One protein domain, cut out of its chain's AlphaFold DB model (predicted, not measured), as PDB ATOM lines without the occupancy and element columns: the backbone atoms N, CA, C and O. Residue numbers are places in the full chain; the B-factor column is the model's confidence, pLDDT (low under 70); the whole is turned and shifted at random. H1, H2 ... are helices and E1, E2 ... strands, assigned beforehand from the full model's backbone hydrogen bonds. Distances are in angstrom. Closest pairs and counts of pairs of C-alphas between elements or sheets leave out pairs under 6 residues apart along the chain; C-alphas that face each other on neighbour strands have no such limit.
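Overview. This is residues 106 to 149 of the 154 residues of an uncharacterized protein of Amedibacterium intestinale (UniProt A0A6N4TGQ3). A small twisted sheet of four strands has one short helix, H1, at one end, and residues 135 to 145 swing over one face between its edge strands, E3 and E4. The printed part has 44 residues, with H1, E1, E2, E3, E4 along the chain. The sheet, E3 E2 E1 E4, is mixed, as is the class, helices and strands. The whole is compact, radius of gyration of the C-alphas 9.6 A, spanning 28 by 22 by 15 A.

Arrangement. H1, residues 106 to 111, only grazes the sheet; the closest C-alphas of H1 and E2, residues 122 to 126, are those of Lys 111 and Tyr 126, 6.3 A apart. In H1, 1 of 2 O i to N i+4 pairs is within hydrogen-bond range. E1, residues 112 to 116, E2 and E3, residues 129 to 134, form a meander, each strand the antiparallel neighbour of the one before, in two hairpins. N 115 and O 123 are 2.8 A apart, N 131 and O 124 2.9 A. E4, residues 146 to 148, is parallel to E1, with N 147 and O 114 2.8 A apart.

Along the chain. H1 begins at C-alpha 106 (182.282, 157.210, 245.044) and measures 9.1 A; E1 measures 13.4 A, E2 13.2 A, E3 16.0 A. E4, 6.7 A, ends at C-alpha 148 (162.801, 147.347, 242.025).

Size, cuts and confidence. The C-alphas of Gln 106 and Asp 119 are farthest apart, 28.8 A. The printed part has no cut. The link from E3 to E4 is long. Residues 106 to 110 have pLDDT under 70.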
ATOM      1  N   GLN A 106     182.995 155.958 245.297       61.69
ATOM      2  CA  GLN A 106     182.282 157.210 245.044       61.69
ATOM      3  C   GLN A 106     181.722 157.302 243.612       61.69
ATOM      4  O   GLN A 106     180.578 157.693 243.412       61.69
ATOM      5  N   SER A 107     182.503 156.891 242.609       62.12
ATOM      6  CA  SER A 107     182.068 156.911 241.203       62.12
ATOM      7  C   SER A 107     181.002 155.859 240.892       62.12
ATOM      8  O   SER A 107     180.215 156.041 239.962       62.12
ATOM      9  N   LEU A 108     180.979 154.771 241.669       66.00
ATOM     10  CA  LEU A 108     179.996 153.699 241.569       66.00
ATOM     11  C   LEU A 108     178.635 154.140 242.129       66.00
ATOM     12  O   LEU A 108     177.615 153.850 241.516       66.00
ATOM     13  N   ASN A 109     178.623 154.909 243.221       63.72
ATOM     14  CA  ASN A 109     177.397 155.464 243.806       63.72
ATOM     15  C   ASN A 109     176.719 156.514 242.911       63.72
ATOM     16  O   ASN A 109     175.494 156.586 242.880       63.72
ATOM     17  N   ASP A 110     177.494 157.300 242.156       68.31
ATOM     18  CA  ASP A 110     176.946 158.386 241.327       68.31
ATOM     19  C   ASP A 110     176.354 157.903 239.988       68.31
ATOM     20  O   ASP A 110     175.513 158.584 239.397       68.31
ATOM     21  N   LYS A 111     176.815 156.759 239.460       70.50
ATOM     22  CA  LYS A 111     176.465 156.273 238.105       70.50
ATOM     23  C   LYS A 111     175.994 154.820 238.043       70.50
ATOM     24  O   LYS A 111     175.624 154.353 236.965       70.50
ATOM     25  N   GLY A 112     176.051 154.099 239.157       77.38
ATOM     26  CA  GLY A 112     175.620 152.713 239.270       77.38
ATOM     27  C   GLY A 112     174.336 152.580 240.078       77.38
ATOM     28  O   GLY A 112     174.085 153.341 241.010       77.38
ATOM     29  N   TYR A 113     173.517 151.595 239.726       83.94
ATOM     30  CA  TYR A 113     172.342 151.207 240.502       83.94
ATOM     31  C   TYR A 113     172.189 149.688 240.496       83.94
ATOM     32  O   TYR A 113     172.626 149.003 239.571       83.94
ATOM     33  N   ILE A 114     171.562 149.149 241.536       87.12
ATOM     34  CA  ILE A 114     171.270 147.719 241.652       87.12
ATOM     35  C   ILE A 114     169.804 147.495 241.300       87.12
ATOM     36  O   ILE A 114     168.922 148.140 241.860       87.12
ATOM     37  N   VAL A 115     169.528 146.556 240.401       86.31
ATOM     38  CA  VAL A 115     168.171 146.106 240.082       86.31
ATOM     39  C   VAL A 115     167.835 144.889 240.931       86.31
ATOM     40  O   VAL A 115     168.564 143.898 240.911       86.31
ATOM     41  N   GLN A 116     166.731 144.962 241.669       87.25
ATOM     42  CA  GLN A 116     166.127 143.815 242.340       87.25
ATOM     43  C   GLN A 116     165.089 143.173 241.415       87.25
ATOM     44  O   GLN A 116     164.059 143.785 241.110       87.25
ATOM     45  N   HIS A 117     165.356 141.935 241.011       85.94
ATOM     46  CA  HIS A 117     164.481 141.130 240.170       85.94
ATOM     47  C   HIS A 117     163.386 140.436 240.983       85.94
ATOM     48  O   HIS A 117     163.493 140.224 242.196       85.94
ATOM     49  N   LYS A 118     162.313 140.032 240.297       83.06
ATOM     50  CA  LYS A 118     161.160 139.352 240.919       83.06
ATOM     51  C   LYS A 118     161.492 137.982 241.513       83.06
ATOM     52  O   LYS A 118     160.799 137.528 242.418       83.06
ATOM     53  N   ASP A 119     162.538 137.331 241.014       82.00
ATOM     54  CA  ASP A 119     163.044 136.051 241.525       82.00
ATOM     55  C   ASP A 119     163.873 136.200 242.820       82.00
ATOM     56  O   ASP A 119     164.344 135.208 243.385       82.00
ATOM     57  N   GLY A 120     164.025 137.435 243.314       80.94
ATOM     58  CA  GLY A 120     164.790 137.771 244.510       80.94
ATOM     59  C   GLY A 120     166.293 137.894 244.266       80.94
ATOM     60  O   GLY A 120     167.052 137.963 245.235       80.94
ATOM     61  N   THR A 121     166.734 137.894 243.005       87.62
ATOM     62  CA  THR A 121     168.131 138.126 242.637       87.62
ATOM     63  C   THR A 121     168.414 139.605 242.379       87.62
ATOM     64  O   THR A 121     167.504 140.413 242.173       87.62
ATOM     65  N   TYR A 122     169.692 139.968 242.429       87.00
ATOM     66  CA  TYR A 122     170.176 141.330 242.262       87.00
ATOM     67  C   TYR A 122     171.190 141.401 241.123       87.00
ATOM     68  O   TYR A 122     172.066 140.540 241.007       87.00
ATOM     69  N   THR A 123     171.111 142.467 240.333       86.81
ATOM     70  CA  THR A 123     172.059 142.765 239.253       86.81
ATOM     71  C   THR A 123     172.572 144.190 239.415       86.81
ATOM     72  O   THR A 123     171.779 145.119 239.548       86.81
ATOM     73  N   LEU A 124     173.890 144.374 239.409       86.06
ATOM     74  CA  LEU A 124     174.523 145.691 239.385       86.06
ATOM     75  C   LEU A 124     174.580 146.196 237.945       86.06
ATOM     76  O   LEU A 124     175.102 145.500 237.077       86.06
ATOM     77  N   ILE A 125     174.086 147.408 237.712       83.06
ATOM     78  CA  ILE A 125     174.217 148.119 236.443       83.06
ATOM     79  C   ILE A 125     175.172 149.288 236.646       83.06
ATOM     80  O   ILE A 125     174.934 150.144 237.497       83.06
ATOM     81  N   TYR A 126     176.238 149.342 235.851       82.06
ATOM     82  CA  TYR A 126     177.183 150.453 235.845       82.06
ATOM     83  C   TYR A 126     177.601 150.771 234.411       82.06
ATOM     84  O   TYR A 126     178.110 149.913 233.698       82.06
ATOM     85  N   ASN A 127     177.372 152.013 233.978       73.75
ATOM     86  CA  ASN A 127     177.786 152.514 232.660       73.75
ATOM     87  C   ASN A 127     177.348 151.640 231.454       73.75
ATOM     88  O   ASN A 127     178.061 151.550 230.458       73.75
ATOM     89  N   GLY A 128     176.176 150.998 231.542       72.31
ATOM     90  CA  GLY A 128     175.624 150.132 230.489       72.31
ATOM     91  C   GLY A 128     176.056 148.662 230.559       72.31
ATOM     92  O   GLY A 128     175.497 147.843 229.833       72.31
ATOM     93  N   GLU A 129     176.981 148.309 231.452       77.94
ATOM     94  CA  GLU A 129     177.351 146.922 231.735       77.94
ATOM     95  C   GLU A 129     176.579 146.380 232.943       77.94
ATOM     96  O   GLU A 129     176.261 147.112 233.886       77.94
ATOM     97  N   SER A 130     176.267 145.083 232.904       82.38
ATOM     98  CA  SER A 130     175.513 144.388 233.946       82.38
ATOM     99  C   SER A 130     176.339 143.271 234.579       82.38
ATOM    100  O   SER A 130     176.827 142.391 233.869       82.38
ATOM    101  N   ALA A 131     176.419 143.253 235.908       84.19
ATOM    102  CA  ALA A 131     177.055 142.192 236.683       84.19
ATOM    103  C   ALA A 131     176.041 141.529 237.630       84.19
ATOM    104  O   ALA A 131     175.415 142.191 238.459       84.19
ATOM    105  N   TYR A 132     175.876 140.211 237.517       84.94
ATOM    106  CA  TYR A 132     174.954 139.443 238.357       84.94
ATOM    107  C   TYR A 132     175.521 139.251 239.771       84.94
ATOM    108  O   TYR A 132     176.625 138.735 239.932       84.94
ATOM    109  N   LEU A 133     174.753 139.635 240.797       83.62
ATOM    110  CA  LEU A 133     175.152 139.564 242.209       83.62
ATOM    111  C   LEU A 133     174.526 138.375 242.963       83.62
ATOM    112  O   LEU A 133     174.889 138.099 244.106       83.62
ATOM    113  N   GLY A 134     173.581 137.651 242.359       85.69
ATOM    114  CA  GLY A 134     172.892 136.552 243.037       85.69
ATOM    115  C   GLY A 134     171.844 137.034 244.038       85.69
ATOM    116  O   GLY A 134     171.151 138.012 243.793       85.69
ATOM    117  N   LYS A 135     171.677 136.324 245.161       83.44
ATOM    118  CA  LYS A 135     170.595 136.567 246.144       83.44
ATOM    119  C   LYS A 135     170.979 137.495 247.303       83.44
ATOM    120  O   LYS A 135     170.157 137.748 248.180       83.44
ATOM    121  N   SER A 136     172.219 137.974 247.341       82.56
ATOM    122  CA  SER A 136     172.732 138.811 248.426       82.56
ATOM    123  C   SER A 136     173.637 139.903 247.882       82.56
ATOM    124  O   SER A 136     174.512 139.622 247.069       82.56
ATOM    125  N   ILE A 137     173.469 141.123 248.384       82.69
ATOM    126  CA  ILE A 137     174.311 142.262 248.021       82.69
ATOM    127  C   ILE A 137     175.585 142.229 248.892       82.69
ATOM    128  O   ILE A 137     175.468 142.159 250.121       82.69
ATOM    129  N   PRO A 138     176.795 142.253 248.300       81.56
ATOM    130  CA  PRO A 138     178.044 142.420 249.041       81.56
ATOM    131  C   PRO A 138     178.017 143.675 249.921       81.56
ATOM    132  O   PRO A 138     177.500 144.709 249.509       81.56
ATOM    133  N   LYS A 139     178.616 143.614 251.117       79.62
ATOM    134  CA  LYS A 139     178.639 144.751 252.063       79.62
ATOM    135  C   LYS A 139     179.239 146.025 251.463       79.62
ATOM    136  O   LYS A 139     178.849 147.113 251.844       79.62
ATOM    137  N   GLU A 140     180.162 145.875 250.521       76.31
ATOM    138  CA  GLU A 140     180.842 146.966 249.815       76.31
ATOM    139  C   GLU A 140     179.914 147.749 248.869       76.31
ATOM    140  O   GLU A 140     180.266 148.838 248.427       76.31
ATOM    141  N   LEU A 141     178.730 147.204 248.567       76.19
ATOM    142  CA  LEU A 141     177.732 147.778 247.664       76.19
ATOM    143  C   LEU A 141     176.441 148.175 248.406       76.19
ATOM    144  O   LEU A 141     175.418 148.410 247.764       76.19
ATOM    145  N   SER A 142     176.463 148.234 249.745       75.75
ATOM    146  CA  SER A 142     175.285 148.583 250.560       75.75
ATOM    147  C   SER A 142     174.762 149.992 250.305       75.75
ATOM    148  O   SER A 142     173.577 150.246 250.503       75.75
ATOM    149  N   ASP A 143     175.649 150.886 249.875       78.69
ATOM    150  CA  ASP A 143     175.382 152.320 249.774       78.69
ATOM    151  C   ASP A 143     174.888 152.728 248.373       78.69
ATOM    152  O   ASP A 143     174.578 153.896 248.135       78.69
ATOM    153  N   ILE A 144     174.780 151.766 247.449       82.12
ATOM    154  CA  ILE A 144     174.304 151.977 246.077       82.12
ATOM    155  C   ILE A 144     172.775 151.977 246.046       82.12
ATOM    156  O   ILE A 144     172.110 151.182 246.710       82.12
ATOM    157  N   SER A 145     172.203 152.840 245.206       81.50
ATOM    158  CA  SER A 145     170.753 152.918 245.009       81.50
ATOM    159  C   SER A 145     170.176 151.604 244.465       81.50
ATOM    160  O   SER A 145     170.627 151.095 243.438       81.50
ATOM    161  N   ILE A 146     169.136 151.081 245.125       84.88
ATOM    162  CA  ILE A 146     168.427 149.857 244.719       84.88
ATOM    163  C   ILE A 146     167.089 150.225 244.072       84.88
ATOM    164  O   ILE A 146     166.250 150.889 244.682       84.88
ATOM    165  N   ILE A 147     166.864 149.737 242.855       84.69
ATOM    166  CA  ILE A 147     165.640 149.922 242.076       84.69
ATOM    167  C   ILE A 147     164.931 148.573 241.956       84.69
ATOM    168  O   ILE A 147     165.536 147.564 241.598       84.69
ATOM    169  N   LYS A 148     163.629 148.539 242.247       83.94
ATOM    170  CA  LYS A 148     162.801 147.347 242.025       83.94
ATOM    171  C   LYS A 148     162.343 147.309 240.577       83.94
ATOM    172  O   LYS A 148     161.849 148.312 240.069       83.94
ATOM    173  N   GLU A 149     162.464 146.153 239.939       80.00
ATOM    174  CA  GLU A 149     161.949 145.942 238.590       80.00
ATOM    175  C   GLU A 149     160.413 146.102 238.574       80.00
ATOM    176  O   GLU A 149     159.675 145.240 239.055       80.00
TER     177      GLU A 149